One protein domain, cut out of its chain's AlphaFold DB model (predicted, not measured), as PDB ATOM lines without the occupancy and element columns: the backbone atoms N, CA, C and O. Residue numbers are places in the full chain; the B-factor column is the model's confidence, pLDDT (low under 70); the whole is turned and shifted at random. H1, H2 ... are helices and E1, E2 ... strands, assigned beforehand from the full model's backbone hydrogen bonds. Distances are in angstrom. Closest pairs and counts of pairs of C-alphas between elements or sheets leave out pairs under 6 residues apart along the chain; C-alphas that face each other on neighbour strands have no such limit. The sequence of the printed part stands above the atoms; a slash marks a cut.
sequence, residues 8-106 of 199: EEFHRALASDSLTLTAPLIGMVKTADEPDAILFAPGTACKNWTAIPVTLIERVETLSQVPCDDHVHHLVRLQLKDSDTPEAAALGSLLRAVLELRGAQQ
ATOM      1  N   GLU A   8      46.774   5.498  37.608       86.75
ATOM      2  CA  GLU A   8      47.786   4.474  37.317       86.75
ATOM      3  C   GLU A   8      47.344   3.061  37.707       86.75
ATOM      4  O   GLU A   8      47.681   2.086  37.029       86.75
ATOM      5  N   GLU A   9      46.607   2.923  38.808       76.19
ATOM      6  CA  GLU A   9      46.042   1.638  39.224       76.19
ATOM      7  C   GLU A   9      44.926   1.204  38.280       76.19
ATOM      8  O   GLU A   9      44.850   0.029  37.935       76.19
ATOM      9  N   PHE A  10      44.112   2.150  37.809       80.62
ATOM     10  CA  PHE A  10      43.069   1.883  36.830       80.62
ATOM     11  C   PHE A  10      43.672   1.431  35.499       80.62
ATOM     12  O   PHE A  10      43.253   0.419  34.945       80.62
ATOM     13  N   HIS A  11      44.724   2.110  35.030       80.62
ATOM     14  CA  HIS A  11      45.451   1.715  33.825       80.62
ATOM     15  C   HIS A  11      46.053   0.302  33.942       80.62
ATOM     16  O   HIS A  11      45.950  -0.499  33.014       80.62
ATOM     17  N   ARG A  12      46.644  -0.048  35.094       84.25
ATOM     18  CA  ARG A  12      47.156  -1.409  35.351       84.25
ATOM     19  C   ARG A  12      46.044  -2.456  35.437       84.25
ATOM     20  O   ARG A  12      46.225  -3.574  34.956       84.25
ATOM     21  N   ALA A  13      44.907  -2.108  36.027       75.25
ATOM     22  CA  ALA A  13      43.758  -3.000  36.123       75.25
ATOM     23  C   ALA A  13      43.136  -3.272  34.740       75.25
ATOM     24  O   ALA A  13      42.843  -4.423  34.427       75.25
ATOM     25  N   LEU A  14      43.048  -2.246  33.881       76.62
ATOM     26  CA  LEU A  14      42.659  -2.382  32.470       76.62
ATOM     27  C   LEU A  14      43.618  -3.301  31.702       76.62
ATOM     28  O   LEU A  14      43.178  -4.195  30.991       76.62
ATOM     29  N   ALA A  15      44.930  -3.112  31.866       78.62
ATOM     30  CA  ALA A  15      45.942  -3.894  31.150       78.62
ATOM     31  C   ALA A  15      45.994  -5.379  31.557       78.62
ATOM     32  O   ALA A  15      46.526  -6.199  30.815       78.62
ATOM     33  N   SER A  16      45.479  -5.719  32.740       76.94
ATOM     34  CA  SER A  16      45.470  -7.084  33.285       76.94
ATOM     35  C   SER A  16      44.110  -7.774  33.186       76.94
ATOM     36  O   SER A  16      43.970  -8.878  33.702       76.94
ATOM     37  N   ASP A  17      43.119  -7.116  32.575       63.84
ATOM     38  CA  ASP A  17      41.721  -7.565  32.516       63.84
ATOM     39  C   ASP A  17      41.149  -7.949  33.899       63.84
ATOM     40  O   ASP A  17      40.301  -8.824  34.050       63.84
ATOM     41  N   SER A  18      41.648  -7.295  34.955       62.56
ATOM     42  CA  SER A  18      41.288  -7.589  36.352       62.56
ATOM     43  C   SER A  18      40.147  -6.714  36.874       62.56
ATOM     44  O   SER A  18      39.832  -6.727  38.067       62.56
ATOM     45  N   LEU A  19      39.521  -5.932  35.991       63.66
ATOM     46  CA  LEU A  19      38.362  -5.117  36.318       63.66
ATOM     47  C   LEU A  19      37.091  -5.962  36.228       63.66
ATOM     48  O   LEU A  19      36.465  -6.063  35.176       63.66
ATOM     49  N   THR A  20      36.647  -6.505  37.359       61.19
ATOM     50  CA  THR A  20      35.261  -6.958  37.502       61.19
ATOM     51  C   THR A  20      34.343  -5.738  37.516       61.19
ATOM     52  O   THR A  20      34.060  -5.132  38.548       61.19
ATOM     53  N   LEU A  21      33.889  -5.330  36.331       57.09
ATOM     54  CA  LEU A  21      32.818  -4.353  36.194       57.09
ATOM     55  C   LEU A  21      31.490  -5.045  36.507       57.09
ATOM     56  O   LEU A  21      30.801  -5.564  35.628       57.09
ATOM     57  N   THR A  22      31.120  -5.051  37.782       66.44
ATOM     58  CA  THR A  22      29.751  -5.375  38.184       66.44
ATOM     59  C   THR A  22      28.897  -4.165  37.834       66.44
ATOM     60  O   THR A  22      28.860  -3.174  38.565       66.44
ATOM     61  N   ALA A  23      28.298  -4.208  36.640       71.06
ATOM     62  CA  ALA A  23      27.461  -3.138  36.121       71.06
ATOM     63  C   ALA A  23      26.363  -2.810  37.148       71.06
ATOM     64  O   ALA A  23      25.605  -3.708  37.532       71.06
ATOM     65  N   PRO A  24      26.280  -1.559  37.631       84.56
ATOM     66  CA  PRO A  24      25.271  -1.208  38.609       84.56
ATOM     67  C   PRO A  24      23.881  -1.281  37.968       84.56
ATOM     68  O   PRO A  24      23.675  -0.816  36.846       84.56
ATOM     69  N   LEU A  25      22.919  -1.836  38.699       89.38
ATOM     70  CA  LEU A  25      21.523  -1.882  38.283       89.38
ATOM     71  C   LEU A  25      20.865  -0.554  38.651       89.38
ATOM     72  O   LEU A  25      20.963  -0.107  39.790       89.38
ATOM     73  N   ILE A  26      20.192   0.090  37.702       92.62
ATOM     74  CA  ILE A  26      19.431   1.315  37.967       92.62
ATOM     75  C   ILE A  26      17.949   0.977  37.901       92.62
ATOM     76  O   ILE A  26      17.476   0.413  36.910       92.62
ATOM     77  N   GLY A  27      17.224   1.303  38.963       94.75
ATOM     78  CA  GLY A  27      15.813   0.963  39.064       94.75
ATOM     79  C   GLY A  27      15.131   1.548  40.284       94.75
ATOM     80  O   GLY A  27      15.775   2.127  41.162       94.75
ATOM     81  N   MET A  28      13.813   1.418  40.316       97.19
ATOM     82  CA  MET A  28      13.000   1.817  41.455       97.19
ATOM     83  C   MET A  28      13.024   0.751  42.543       97.19
ATOM     84  O   MET A  28      13.099  -0.444  42.248       97.19
ATOM     85  N   VAL A  29      12.919   1.185  43.797       97.81
ATOM     86  CA  VAL A  29      12.837   0.291  44.955       97.81
ATOM     87  C   VAL A  29      11.671   0.619  45.877       97.81
ATOM     88  O   VAL A  29      11.276   1.779  46.027       97.81
ATOM     89  N   LYS A  30      11.166  -0.426  46.535       96.62
ATOM     90  CA  LYS A  30      10.220  -0.349  47.655       96.62
ATOM     91  C   LYS A  30      10.467  -1.475  48.661       96.62
ATOM     92  O   LYS A  30      11.221  -2.412  48.390       96.62
ATOM     93  N   THR A  31       9.831  -1.374  49.822       96.75
ATOM     94  CA  THR A  31       9.846  -2.424  50.849       96.75
ATOM     95  C   THR A  31       9.214  -3.706  50.311       96.75
ATOM     96  O   THR A  31       8.180  -3.645  49.641       96.75
ATOM     97  N   ALA A  32       9.840  -4.851  50.585       95.88
ATOM     98  CA  ALA A  32       9.219  -6.157  50.390       95.88
ATOM     99  C   ALA A  32       8.360  -6.523  51.611       95.88
ATOM    100  O   ALA A  32       8.516  -5.929  52.681       95.88
ATOM    101  N   ASP A  33       7.476  -7.506  51.447       95.19
ATOM    102  CA  ASP A  33       6.752  -8.100  52.577       95.19
ATOM    103  C   ASP A  33       7.694  -8.959  53.438       95.19
ATOM    104  O   ASP A  33       7.506  -9.073  54.652       95.19
ATOM    105  N   GLU A  34       8.740  -9.543  52.835       94.31
ATOM    106  CA  GLU A  34       9.787 -10.240  53.577       94.31
ATOM    107  C   GLU A  34      10.777  -9.252  54.226       94.31
ATOM    108  O   GLU A  34      11.247  -8.321  53.568       94.31
ATOM    109  N   PRO A  35      11.175  -9.471  55.495       90.75
ATOM    110  CA  PRO A  35      11.987  -8.511  56.250       90.75
ATOM    111  C   PRO A  35      13.423  -8.345  55.725       90.75
ATOM    112  O   PRO A  35      14.033  -7.302  55.949       90.75
ATOM    113  N   ASP A  36      13.954  -9.343  55.013       95.75
ATOM    114  CA  ASP A  36      15.346  -9.383  54.545       95.75
ATOM    115  C   ASP A  36      15.477  -9.181  53.025       95.75
ATOM    116  O   ASP A  36      16.482  -9.566  52.416       95.75
ATOM    117  N   ALA A  37      14.469  -8.573  52.396       96.75
ATOM    118  CA  ALA A  37      14.457  -8.289  50.968       96.75
ATOM    119  C   ALA A  37      13.970  -6.869  50.655       96.75
ATOM    120  O   ALA A  37      13.260  -6.223  51.424       96.75
ATOM    121  N   ILE A  38      14.346  -6.388  49.473       97.81
ATOM    122  CA  ILE A  38      13.731  -5.223  48.837       97.81
ATOM    123  C   ILE A  38      13.078  -5.656  47.529       97.81
ATOM    124  O   ILE A  38      13.524  -6.614  46.900       97.81
ATOM    125  N   LEU A  39      12.065  -4.927  47.075       97.75
ATOM    126  CA  LEU A  39      11.539  -5.092  45.724       97.75
ATOM    127  C   LEU A  39      12.222  -4.092  44.797       97.75
ATOM    128  O   LEU A  39      12.247  -2.897  45.088       97.75
ATOM    129  N   PHE A  40      12.746  -4.581  43.678       97.12
ATOM    130  CA  PHE A  40      13.432  -3.793  42.658       97.12
ATOM    131  C   PHE A  40      12.723  -3.916  41.309       97.12
ATOM    132  O   PHE A  40      12.457  -5.026  40.846       97.12
ATOM    133  N   ALA A  41      12.447  -2.786  40.664       95.56
ATOM    134  CA  ALA A  41      11.928  -2.720  39.301       95.56
ATOM    135  C   ALA A  41      12.956  -2.019  38.393       95.56
ATOM    136  O   ALA A  41      13.342  -0.885  38.690       95.56
ATOM    137  N   PRO A  42      13.421  -2.645  37.294       91.25
ATOM    138  CA  PRO A  42      14.391  -2.024  36.392       91.25
ATOM    139  C   PRO A  42      13.875  -0.716  35.769       91.25
ATOM    140  O   PRO A  42      12.756  -0.657  35.258       91.25
ATOM    141  N   GLY A  43      14.719   0.318  35.746       89.94
ATOM    142  CA  GLY A  43      14.366   1.627  35.191       89.94
ATOM    143  C   GLY A  43      13.325   2.378  36.029       89.94
ATOM    144  O   GLY A  43      13.402   2.407  37.252       89.94
ATOM    145  N   THR A  44      12.371   3.026  35.360       88.19
ATOM    146  CA  THR A  44      11.345   3.885  35.984       88.19
ATOM    147  C   THR A  44       9.932   3.311  35.872       88.19
ATOM    148  O   THR A  44       8.959   3.986  36.194       88.19
ATOM    149  N   ALA A  45       9.785   2.070  35.402       87.38
ATOM    150  CA  ALA A  45       8.478   1.443  35.236       87.38
ATOM    151  C   ALA A  45       8.026   0.773  36.542       87.38
ATOM    152  O   ALA A  45       8.722  -0.092  37.067       87.38
ATOM    153  N   CYS A  46       6.839   1.124  37.045       91.50
ATOM    154  CA  CYS A  46       6.278   0.604  38.303       91.50
ATOM    155  C   CYS A  46       5.700  -0.823  38.173       91.50
ATOM    156  O   CYS A  46       4.593  -1.126  38.614       91.50
ATOM    157  N   LYS A  47       6.442  -1.726  37.527       91.62
ATOM    158  CA  LYS A  47       6.033  -3.105  37.223       91.62
ATOM    159  C   LYS A  47       7.237  -4.045  37.218       91.62
ATOM    160  O   LYS A  47       8.376  -3.593  37.235       91.62
ATOM    161  N   ASN A  48       6.982  -5.352  37.137       93.00
ATOM    162  CA  ASN A  48       8.021  -6.392  37.074       93.00
ATOM    163  C   ASN A  48       8.977  -6.367  38.282       93.00
ATOM    164  O   ASN A  48      10.197  -6.453  38.138       93.00
ATOM    165  N   TRP A  49       8.404  -6.227  39.475       95.75
ATOM    166  CA  TRP A  49       9.138  -6.191  40.733       95.75
ATOM    167  C   TRP A  49       9.828  -7.529  41.007       95.75
ATOM    168  O   TRP A  49       9.189  -8.578  40.993       95.75
ATOM    169  N   THR A  50      11.127  -7.479  41.280       95.69
ATOM    170  CA  THR A  50      11.938  -8.633  41.680       95.69
ATOM    171  C   THR A  50      12.369  -8.467  43.128       95.69
ATOM    172  O   THR A  50      12.918  -7.424  43.483       95.69
ATOM    173  N   ALA A  51      12.147  -9.486  43.957       97.12
ATOM    174  CA  ALA A  51      12.683  -9.512  45.312       97.12
ATOM    175  C   ALA A  51      14.203  -9.720  45.274       97.12
ATOM    176  O   ALA A  51      14.696 -10.683  44.686       97.12
ATOM    177  N   ILE A  52      14.943  -8.806  45.900       94.12
ATOM    178  CA  ILE A  52      16.396  -8.872  46.046       94.12
ATOM    179  C   ILE A  52      16.713  -8.999  47.537       94.12
ATOM    180  O   ILE A  52      16.472  -8.049  48.288       94.12
ATOM    181  N   PRO A  53      17.283 -10.135  47.976       95.12
ATOM    182  CA  PRO A  53      17.766 -10.287  49.339       95.12
ATOM    183  C   PRO A  53      18.811  -9.222  49.684       95.12
ATOM    184  O   PRO A  53      19.770  -9.015  48.936       95.12
ATOM    185  N   VAL A  54      18.680  -8.599  50.855       95.19
ATOM    186  CA  VAL A  54      19.625  -7.580  51.345       95.19
ATOM    187  C   VAL A  54      21.043  -8.147  51.460       95.19
ATOM    188  O   VAL A  54      22.025  -7.440  51.242       95.19
ATOM    189  N   THR A  55      21.169  -9.451  51.713       92.31
ATOM    190  CA  THR A  55      22.455 -10.157  51.771       92.31
ATOM    191  C   THR A  55      23.245 -10.099  50.462       92.31
ATOM    192  O   THR A  55      24.475 -10.133  50.531       92.31
ATOM    193  N   LEU A  56      22.580  -9.954  49.307       89.62
ATOM    194  CA  LEU A  56      23.204  -9.832  47.982       89.62
ATOM    195  C   LEU A  56      23.586  -8.393  47.617       89.62
ATOM    196  O   LEU A  56      24.293  -8.182  46.632       89.62
ATOM    197  N   ILE A  57      23.126  -7.401  48.375       91.81
ATOM    198  CA  ILE A  57      23.350  -5.988  48.074       91.81
ATOM    199  C   ILE A  57      24.666  -5.546  48.712       91.81
ATOM    200  O   ILE A  57      24.867  -5.671  49.919       91.81
ATOM    201  N   GLU A  58      25.571  -5.016  47.895       91.69
ATOM    202  CA  GLU A  58      26.847  -4.452  48.344       91.69
ATOM    203  C   GLU A  58      26.705  -2.961  48.663       91.69
ATOM    204  O   GLU A  58      27.242  -2.465  49.654       91.69
ATOM    205  N   ARG A  59      25.986  -2.224  47.809       93.06
ATOM    206  CA  ARG A  59      25.797  -0.778  47.953       93.06
ATOM    207  C   ARG A  59      24.515  -0.314  47.271       93.06
ATOM    208  O   ARG A  59      24.159  -0.803  46.203       93.06
ATOM    209  N   VAL A  60      23.874   0.691  47.861       95.62
ATOM    210  CA  VAL A  60      22.744   1.416  47.268       95.62
ATOM    211  C   VAL A  60      23.047   2.908  47.296       95.62
ATOM    212  O   VAL A  60      23.470   3.441  48.320       95.62
ATOM    213  N   GLU A  61      22.843   3.588  46.176       96.69
ATOM    214  CA  GLU A  61      22.904   5.045  46.065       96.69
ATOM    215  C   GLU A  61      21.538   5.551  45.599       96.69
ATOM    216  O   GLU A  61      21.042   5.128  44.557       96.69
ATOM    217  N   THR A  62      20.908   6.439  46.370       97.25
ATOM    218  CA  THR A  62      19.633   7.048  45.961       97.25
ATOM    219  C   THR A  62      19.908   8.178  44.982       97.25
ATOM    220  O   THR A  62      20.691   9.072  45.285       97.25
ATOM    221  N   LEU A  63      19.269   8.129  43.815       93.62
ATOM    222  CA  LEU A  63      19.449   9.108  42.746       93.62
ATOM    223  C   LEU A  63      18.349  10.170  42.782       93.62
ATOM    224  O   LEU A  63      18.632  11.363  42.709       93.62
ATOM    225  N   SER A  64      17.092   9.738  42.894       94.12
ATOM    226  CA  SER A  64      15.923  10.619  42.911       94.12
ATOM    227  C   SER A  64      14.693   9.907  43.488       94.12
ATOM    228  O   SER A  64      14.755   8.746  43.901       94.12
ATOM    229  N   GLN A  65      13.566  10.613  43.531       94.62
ATOM    230  CA  GLN A  65      12.245  10.029  43.729       94.62
ATOM    231  C   GLN A  65      11.487  10.066  42.403       94.62
ATOM    232  O   GLN A  65      11.496  11.083  41.711       94.62
ATOM    233  N   VAL A  66      10.851   8.955  42.057       89.56
ATOM    234  CA  VAL A  66      10.008   8.804  40.874       89.56
ATOM    235  C   VAL A  66       8.590   8.630  41.389       89.56
ATOM    236  O   VAL A  66       8.309   7.632  42.062       89.56
ATOM    237  N   PRO A  67       7.702   9.604  41.159       89.94
ATOM    238  CA  PRO A  67       6.319   9.407  41.507       89.94
ATOM    239  C   PRO A  67       5.681   8.452  40.478       89.94
ATOM    240  O   PRO A  67       6.188   8.268  39.373       89.94
ATOM    241  N   CYS A  68       4.646   7.745  40.903       88.94
ATOM    242  CA  CYS A  68       3.819   6.804  40.144       88.94
ATOM    243  C   CYS A  68       2.346   7.202  40.376       88.94
ATOM    244  O   CYS A  68       2.103   8.190  41.069       88.94
ATOM    245  N   ASP A  69       1.377   6.484  39.800       86.69
ATOM    246  CA  ASP A  69      -0.041   6.894  39.812       86.69
ATOM    247  C   ASP A  69      -0.565   7.293  41.206       86.69
ATOM    248  O   ASP A  69      -1.144   8.366  41.372       86.69
ATOM    249  N   ASP A  70      -0.329   6.464  42.225       90.62
ATOM    250  CA  ASP A  70      -0.859   6.652  43.582       90.62
ATOM    251  C   ASP A  70       0.216   6.698  44.684       90.62
ATOM    252  O   ASP A  70      -0.109   6.786  45.869       90.62
ATOM    253  N   HIS A  71       1.504   6.658  44.333       91.62
ATOM    254  CA  HIS A  71       2.594   6.637  45.313       91.62
ATOM    255  C   HIS A  71       3.926   7.130  44.737       91.62
ATOM    256  O   HIS A  71       4.027   7.545  43.588       91.62
ATOM    257  N   VAL A  72       4.975   7.111  45.564       94.75
ATOM    258  CA  VAL A  72       6.326   7.544  45.193       94.75
ATOM    259  C   VAL A  72       7.322   6.436  45.491       94.75
ATOM    260  O   VAL A  72       7.277   5.814  46.555       94.75
ATOM    261  N   HIS A  73       8.249   6.210  44.565       96.38
ATOM    262  CA  HIS A  73       9.344   5.263  44.719       96.38
ATOM    263  C   HIS A  73      10.701   5.950  44.679       96.38
ATOM    264  O   HIS A  73      10.883   6.992  44.054       96.38
ATOM    265  N   HIS A  74      11.685   5.352  45.346       97.56
ATOM    266  CA  HIS A  74      13.065   5.807  45.240       97.56
ATOM    267  C   HIS A  74      13.701   5.195  43.999       97.56
ATOM    268  O   HIS A  74      13.710   3.975  43.851       97.56
ATOM    269  N   LEU A  75      14.258   6.033  43.129       96.38
ATOM    270  CA  LEU A  75      15.136   5.585  42.059       96.38
ATOM    271  C   LEU A  75      16.545   5.465  42.622       96.38
ATOM    272  O   LEU A  75      17.099   6.429  43.159       96.38
ATOM    273  N   VAL A  76      17.129   4.282  42.491       96.94
ATOM    274  CA  VAL A  76      18.435   3.975  43.060       96.94
ATOM    275  C   VAL A  76      19.373   3.388  42.019       96.94
ATOM    276  O   VAL A  76      18.962   2.781  41.028       96.94
ATOM    277  N   ARG A  77      20.662   3.542  42.293       94.50
ATOM    278  CA  ARG A  77      21.738   2.755  41.712       94.50
ATOM    279  C   ARG A  77      22.117   1.664  42.711       94.50
ATOM    280  O   ARG A  77      22.618   1.951  43.798       94.50
ATOM    281  N   LEU A  78      21.859   0.419  42.336       92.81
ATOM    282  CA  LEU A  78      22.096  -0.780  43.123       92.81
ATOM    283  C   LEU A  78      23.367  -1.484  42.639       92.81
ATOM    284  O   LEU A  78      23.514  -1.783  41.455       92.81
ATOM    285  N   GLN A  79      24.271  -1.789  43.562       90.25
ATOM    286  CA  GLN A  79      25.434  -2.632  43.318       90.25
ATOM    287  C   GLN A  79      25.275  -3.932  44.104       90.25
ATOM    288  O   GLN A  79      25.077  -3.909  45.321       90.25
ATOM    289  N   LEU A  80      25.352  -5.060  43.399       87.50
ATOM    290  CA  LEU A  80      25.322  -6.387  44.004       87.50
ATOM    291  C   LEU A  80      26.732  -6.816  44.420       87.50
ATOM    292  O   LEU A  80      27.721  -6.334  43.864       87.50
ATOM    293  N   LYS A  81      26.809  -7.713  45.401       85.31
ATOM    294  CA  LYS A  81      28.058  -8.358  45.806       85.31
ATOM    295  C   LYS A  81      28.567  -9.253  44.692       85.31
ATOM    296  O   LYS A  81      27.787  -9.975  44.068       85.31
ATOM    297  N   ASP A  82      29.881  -9.257  44.517       79.62
ATOM    298  CA  ASP A  82      30.528 -10.336  43.791       79.62
ATOM    299  C   ASP A  82      30.362 -11.612  44.622       79.62
ATOM    300  O   ASP A  82      30.517 -11.609  45.845       79.62
ATOM    301  N   SER A  83      29.957 -12.690  43.964       74.12
ATOM    302  CA  SER A  83      29.843 -13.991  44.603       74.12
ATOM    303  C   SER A  83      31.017 -14.844  44.164       74.12
ATOM    304  O   SER A  83      31.259 -15.005  42.969       74.12
ATOM    305  N   ASP A  84      31.694 -15.434  45.141       77.69
ATOM    306  CA  ASP A  84      32.822 -16.339  44.909       77.69
ATOM    307  C   ASP A  84      32.371 -17.741  44.458       77.69
ATOM    308  O   ASP A  84      33.188 -18.647  44.294       77.69
ATOM    309  N   THR A  85      31.062 -17.950  44.272       81.06
ATOM    310  CA  THR A  85      30.534 -19.229  43.795       81.06
ATOM    311  C   THR A  85      30.653 -19.325  42.268       81.06
ATOM    312  O   THR A  85      30.297 -18.371  41.565       81.06
ATOM    313  N   PRO A  86      31.126 -20.461  41.718       75.88
ATOM    314  CA  PRO A  86      31.222 -20.660  40.270       75.88
ATOM    315  C   PRO A  86      29.895 -20.424  39.534       75.88
ATOM    316  O   PRO A  86      29.881 -19.874  38.433       75.88
ATOM    317  N   GLU A  87      28.773 -20.798  40.151       76.44
ATOM    318  CA  GLU A  87      27.428 -20.645  39.601       76.44
ATOM    319  C   GLU A  87      27.047 -19.170  39.442       76.44
ATOM    320  O   GLU A  87      26.551 -18.759  38.389       76.44
ATOM    321  N   ALA A  88      27.315 -18.348  40.458       75.38
ATOM    322  CA  ALA A  88      27.035 -16.921  40.394       75.38
ATOM    323  C   ALA A  88      27.995 -16.189  39.449       75.38
ATOM    324  O   ALA A  88      27.576 -15.262  38.754       75.38
ATOM    325  N   ALA A  89      29.251 -16.632  39.356       73.75
ATOM    326  CA  ALA A  89      30.197 -16.118  38.371       73.75
ATOM    327  C   ALA A  89      29.721 -16.399  36.931       73.75
ATOM    328  O   ALA A  89      29.758 -15.505  36.076       73.75
ATOM    329  N   ALA A  90      29.213 -17.608  36.663       73.56
ATOM    330  CA  ALA A  90      28.639 -17.972  35.370       73.56
ATOM    331  C   ALA A  90      27.380 -17.149  35.050       73.56
ATOM    332  O   ALA A  90      27.280 -16.574  33.963       73.56
ATOM    333  N   LEU A  91      26.451 -17.018  36.005       77.00
ATOM    334  CA  LEU A  91      25.247 -16.199  35.841       77.00
ATOM    335  C   LEU A  91      25.586 -14.722  35.602       77.00
ATOM    336  O   LEU A  91      25.036 -14.107  34.690       77.00
ATOM    337  N   GLY A  92      26.518 -14.160  36.373       76.31
ATOM    338  CA  GLY A  92      26.987 -12.786  36.199       76.31
ATOM    339  C   GLY A  92      27.602 -12.553  34.818       76.31
ATOM    340  O   GLY A  92      27.340 -11.528  34.190       76.31
ATOM    341  N   SER A  93      28.356 -13.529  34.309       73.44
ATOM    342  CA  SER A  93      28.945 -13.478  32.965       73.44
ATOM    343  C   SER A  93      27.876 -13.534  31.868       73.44
ATOM    344  O   SER A  93      27.929 -12.750  30.921       73.44
ATOM    345  N   LEU A  94      26.858 -14.391  32.019       73.69
ATOM    346  CA  LEU A  94      25.717 -14.457  31.097       73.69
ATOM    347  C   LEU A  94      24.897 -13.162  31.100       73.69
ATOM    348  O   LEU A  94      24.541 -12.659  30.036       73.69
ATOM    349  N   LEU A  95      24.627 -12.589  32.276       76.38
ATOM    350  CA  LEU A  95      23.906 -11.321  32.396       76.38
ATOM    351  C   LEU A  95      24.669 -10.176  31.720       76.38
ATOM    352  O   LEU A  95      24.059  -9.406  30.981       76.38
ATOM    353  N   ARG A  96      25.994 -10.090  31.912       73.81
ATOM    354  CA  ARG A  96      26.837  -9.108  31.209       73.81
ATOM    355  C   ARG A  96      26.760  -9.280  29.695       73.81
ATOM    356  O   ARG A  96      26.471  -8.307  29.010       73.81
ATOM    357  N   ALA A  97      26.894 -10.508  29.193       74.25
ATOM    358  CA  ALA A  97      26.780 -10.781  27.761       74.25
ATOM    359  C   ALA A  97      25.409 -10.353  27.197       74.25
ATOM    360  O   ALA A  97      25.334  -9.744  26.133       74.25
ATOM    361  N   VAL A  98      24.314 -10.603  27.926       74.94
ATOM    362  CA  VAL A  98      22.967 -10.155  27.524       74.94
ATOM    363  C   VAL A  98      22.858  -8.627  27.502       74.94
ATOM    364  O   VAL A  98      22.252  -8.072  26.584       74.94
ATOM    365  N   LEU A  99      23.426  -7.937  28.493       71.50
ATOM    366  CA  LEU A  99      23.418  -6.472  28.546       71.50
ATOM    367  C   LEU A  99      24.248  -5.854  27.415       71.50
ATOM    368  O   LEU A  99      23.791  -4.903  26.784       71.50
ATOM    369  N   GLU A 100      25.417  -6.416  27.114       73.94
ATOM    370  CA  GLU A 100      26.265  -5.988  25.996       73.94
ATOM    371  C   GLU A 100      25.566  -6.183  24.651       73.94
ATOM    372  O   GLU A 100      25.549  -5.266  23.830       73.94
ATOM    373  N   LEU A 101      24.914  -7.332  24.444       76.50
ATOM    374  CA  LEU A 101      24.126  -7.590  23.238       76.50
ATOM    375  C   LEU A 101      22.988  -6.575  23.073       76.50
ATOM    376  O   LEU A 101      22.762  -6.085  21.969       76.50
ATOM    377  N   ARG A 102      22.299  -6.217  24.164       72.88
ATOM    378  CA  ARG A 102      21.250  -5.184  24.138       72.88
ATOM    379  C   ARG A 102      21.813  -3.795  23.840       72.88
ATOM    380  O   ARG A 102      21.219  -3.069  23.048       72.88
ATOM    381  N   GLY A 103      22.953  -3.437  24.432       66.75
ATOM    382  CA  GLY A 103      23.633  -2.169  24.164       66.75
ATOM    383  C   GLY A 103      24.118  -2.058  22.716       66.75
ATOM    384  O   GLY A 103      23.940  -1.021  22.086       66.75
ATOM    385  N   ALA A 104      24.653  -3.141  22.150       65.44
ATOM    386  CA  ALA A 104      25.102  -3.190  20.758       65.44
ATOM    387  C   ALA A 104      23.944  -3.160  19.742       65.44
ATOM    388  O   ALA A 104      24.130  -2.726  18.605       65.44
ATOM    389  N   GLN A 105      22.751  -3.615  20.135       56.66
ATOM    390  CA  GLN A 105      21.544  -3.552  19.306       56.66
ATOM    391  C   GLN A 105      20.860  -2.182  19.314       56.66
ATOM    392  O   GLN A 105      19.999  -1.947  18.464       56.66
ATOM    393  N   GLN A 106      21.235  -1.263  20.210       52.31
ATOM    394  CA  GLN A 106      20.803   0.122  20.061       52.31
ATOM    395  C   GLN A 106      21.517   0.710  18.836       52.31
ATOM    396  O   GLN A 106      22.747   0.797  18.834       52.31
TER     397      GLN A 106
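This is residues 8 to 106 of the 199 residues of an uncharacterized protein of Streptosporangium nondiastaticum (UniProt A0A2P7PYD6). A strongly twisted antiparallel sheet of five strands makes the body at one end of the domain, and neither of its two helices packs on it. The long helix H2 is set off from the sheet after E5, and the short helix H1 sits at the far end of a drawn-out lead, residues 16 to 24, that runs into E1. The printed part has 99 residues, with elements in the order H1, E1, E2, E3, E4, E5, H2; the sheet's order is E3, E2, E1, E5, E4, and the class is mixed, helices and strands. The whole is loose, with a radius of gyration of the C-alphas of 15.7 A, and only just elongated, spanning 49 by 32 by 27 A.

E1, residues 25 to 31, measures 17.2 A from first to last C-alpha and begins at (21.523, -1.882, 38.283). E2 is residues 37 to 42, 15.9 A, and E3 is residues 50 to 53. E4, residues 57 to 67, is the longest strand by residues, 23.9 A long, and bends by 68 degrees at residue 64. E5, residues 72 to 80, is 23.6 A long and bends by 55 degrees at residue 77. H2, residues 86 to 105, is 28.7 A long and ends at C-alpha 105, (21.544, -3.552, 19.306). H1 is residues 8 to 15, with C-alpha 8 at (47.786, 4.474, 37.317).

E1, E2 and E3 form a meander, each strand the antiparallel neighbour of the one before. In the hairpin E1 and E2, N 28 and O 41 are 2.9 A apart, within hydrogen-bond range. In the hairpin E2 and E3, N 50 and O 40 are 2.8 A apart. On the other side of E1 from E2 is E5, antiparallel at 124 degrees between directions, with N 78 and O 25 at 2.7 A. In the hairpin E4 and E5, at 157 degrees, N 61 and O 77 are 2.9 A apart. The edge strands E3 and E4 meet only through their link. H1 and H2 are not on the sheet, and they are apart from each other. In both helices every O i to N i+4 pair is within hydrogen-bond range.

The two C-alphas farthest apart, those of Ala 15 and Asp 70, are 49.6 A apart. The printed part has no cut, and no link is long. Residues 11 to 17, 84 to 91 and 100 to 106 stand free. The mean pLDDT of the printed part is 84.8; residues 17 to 22 and 103 to 106 are under 70.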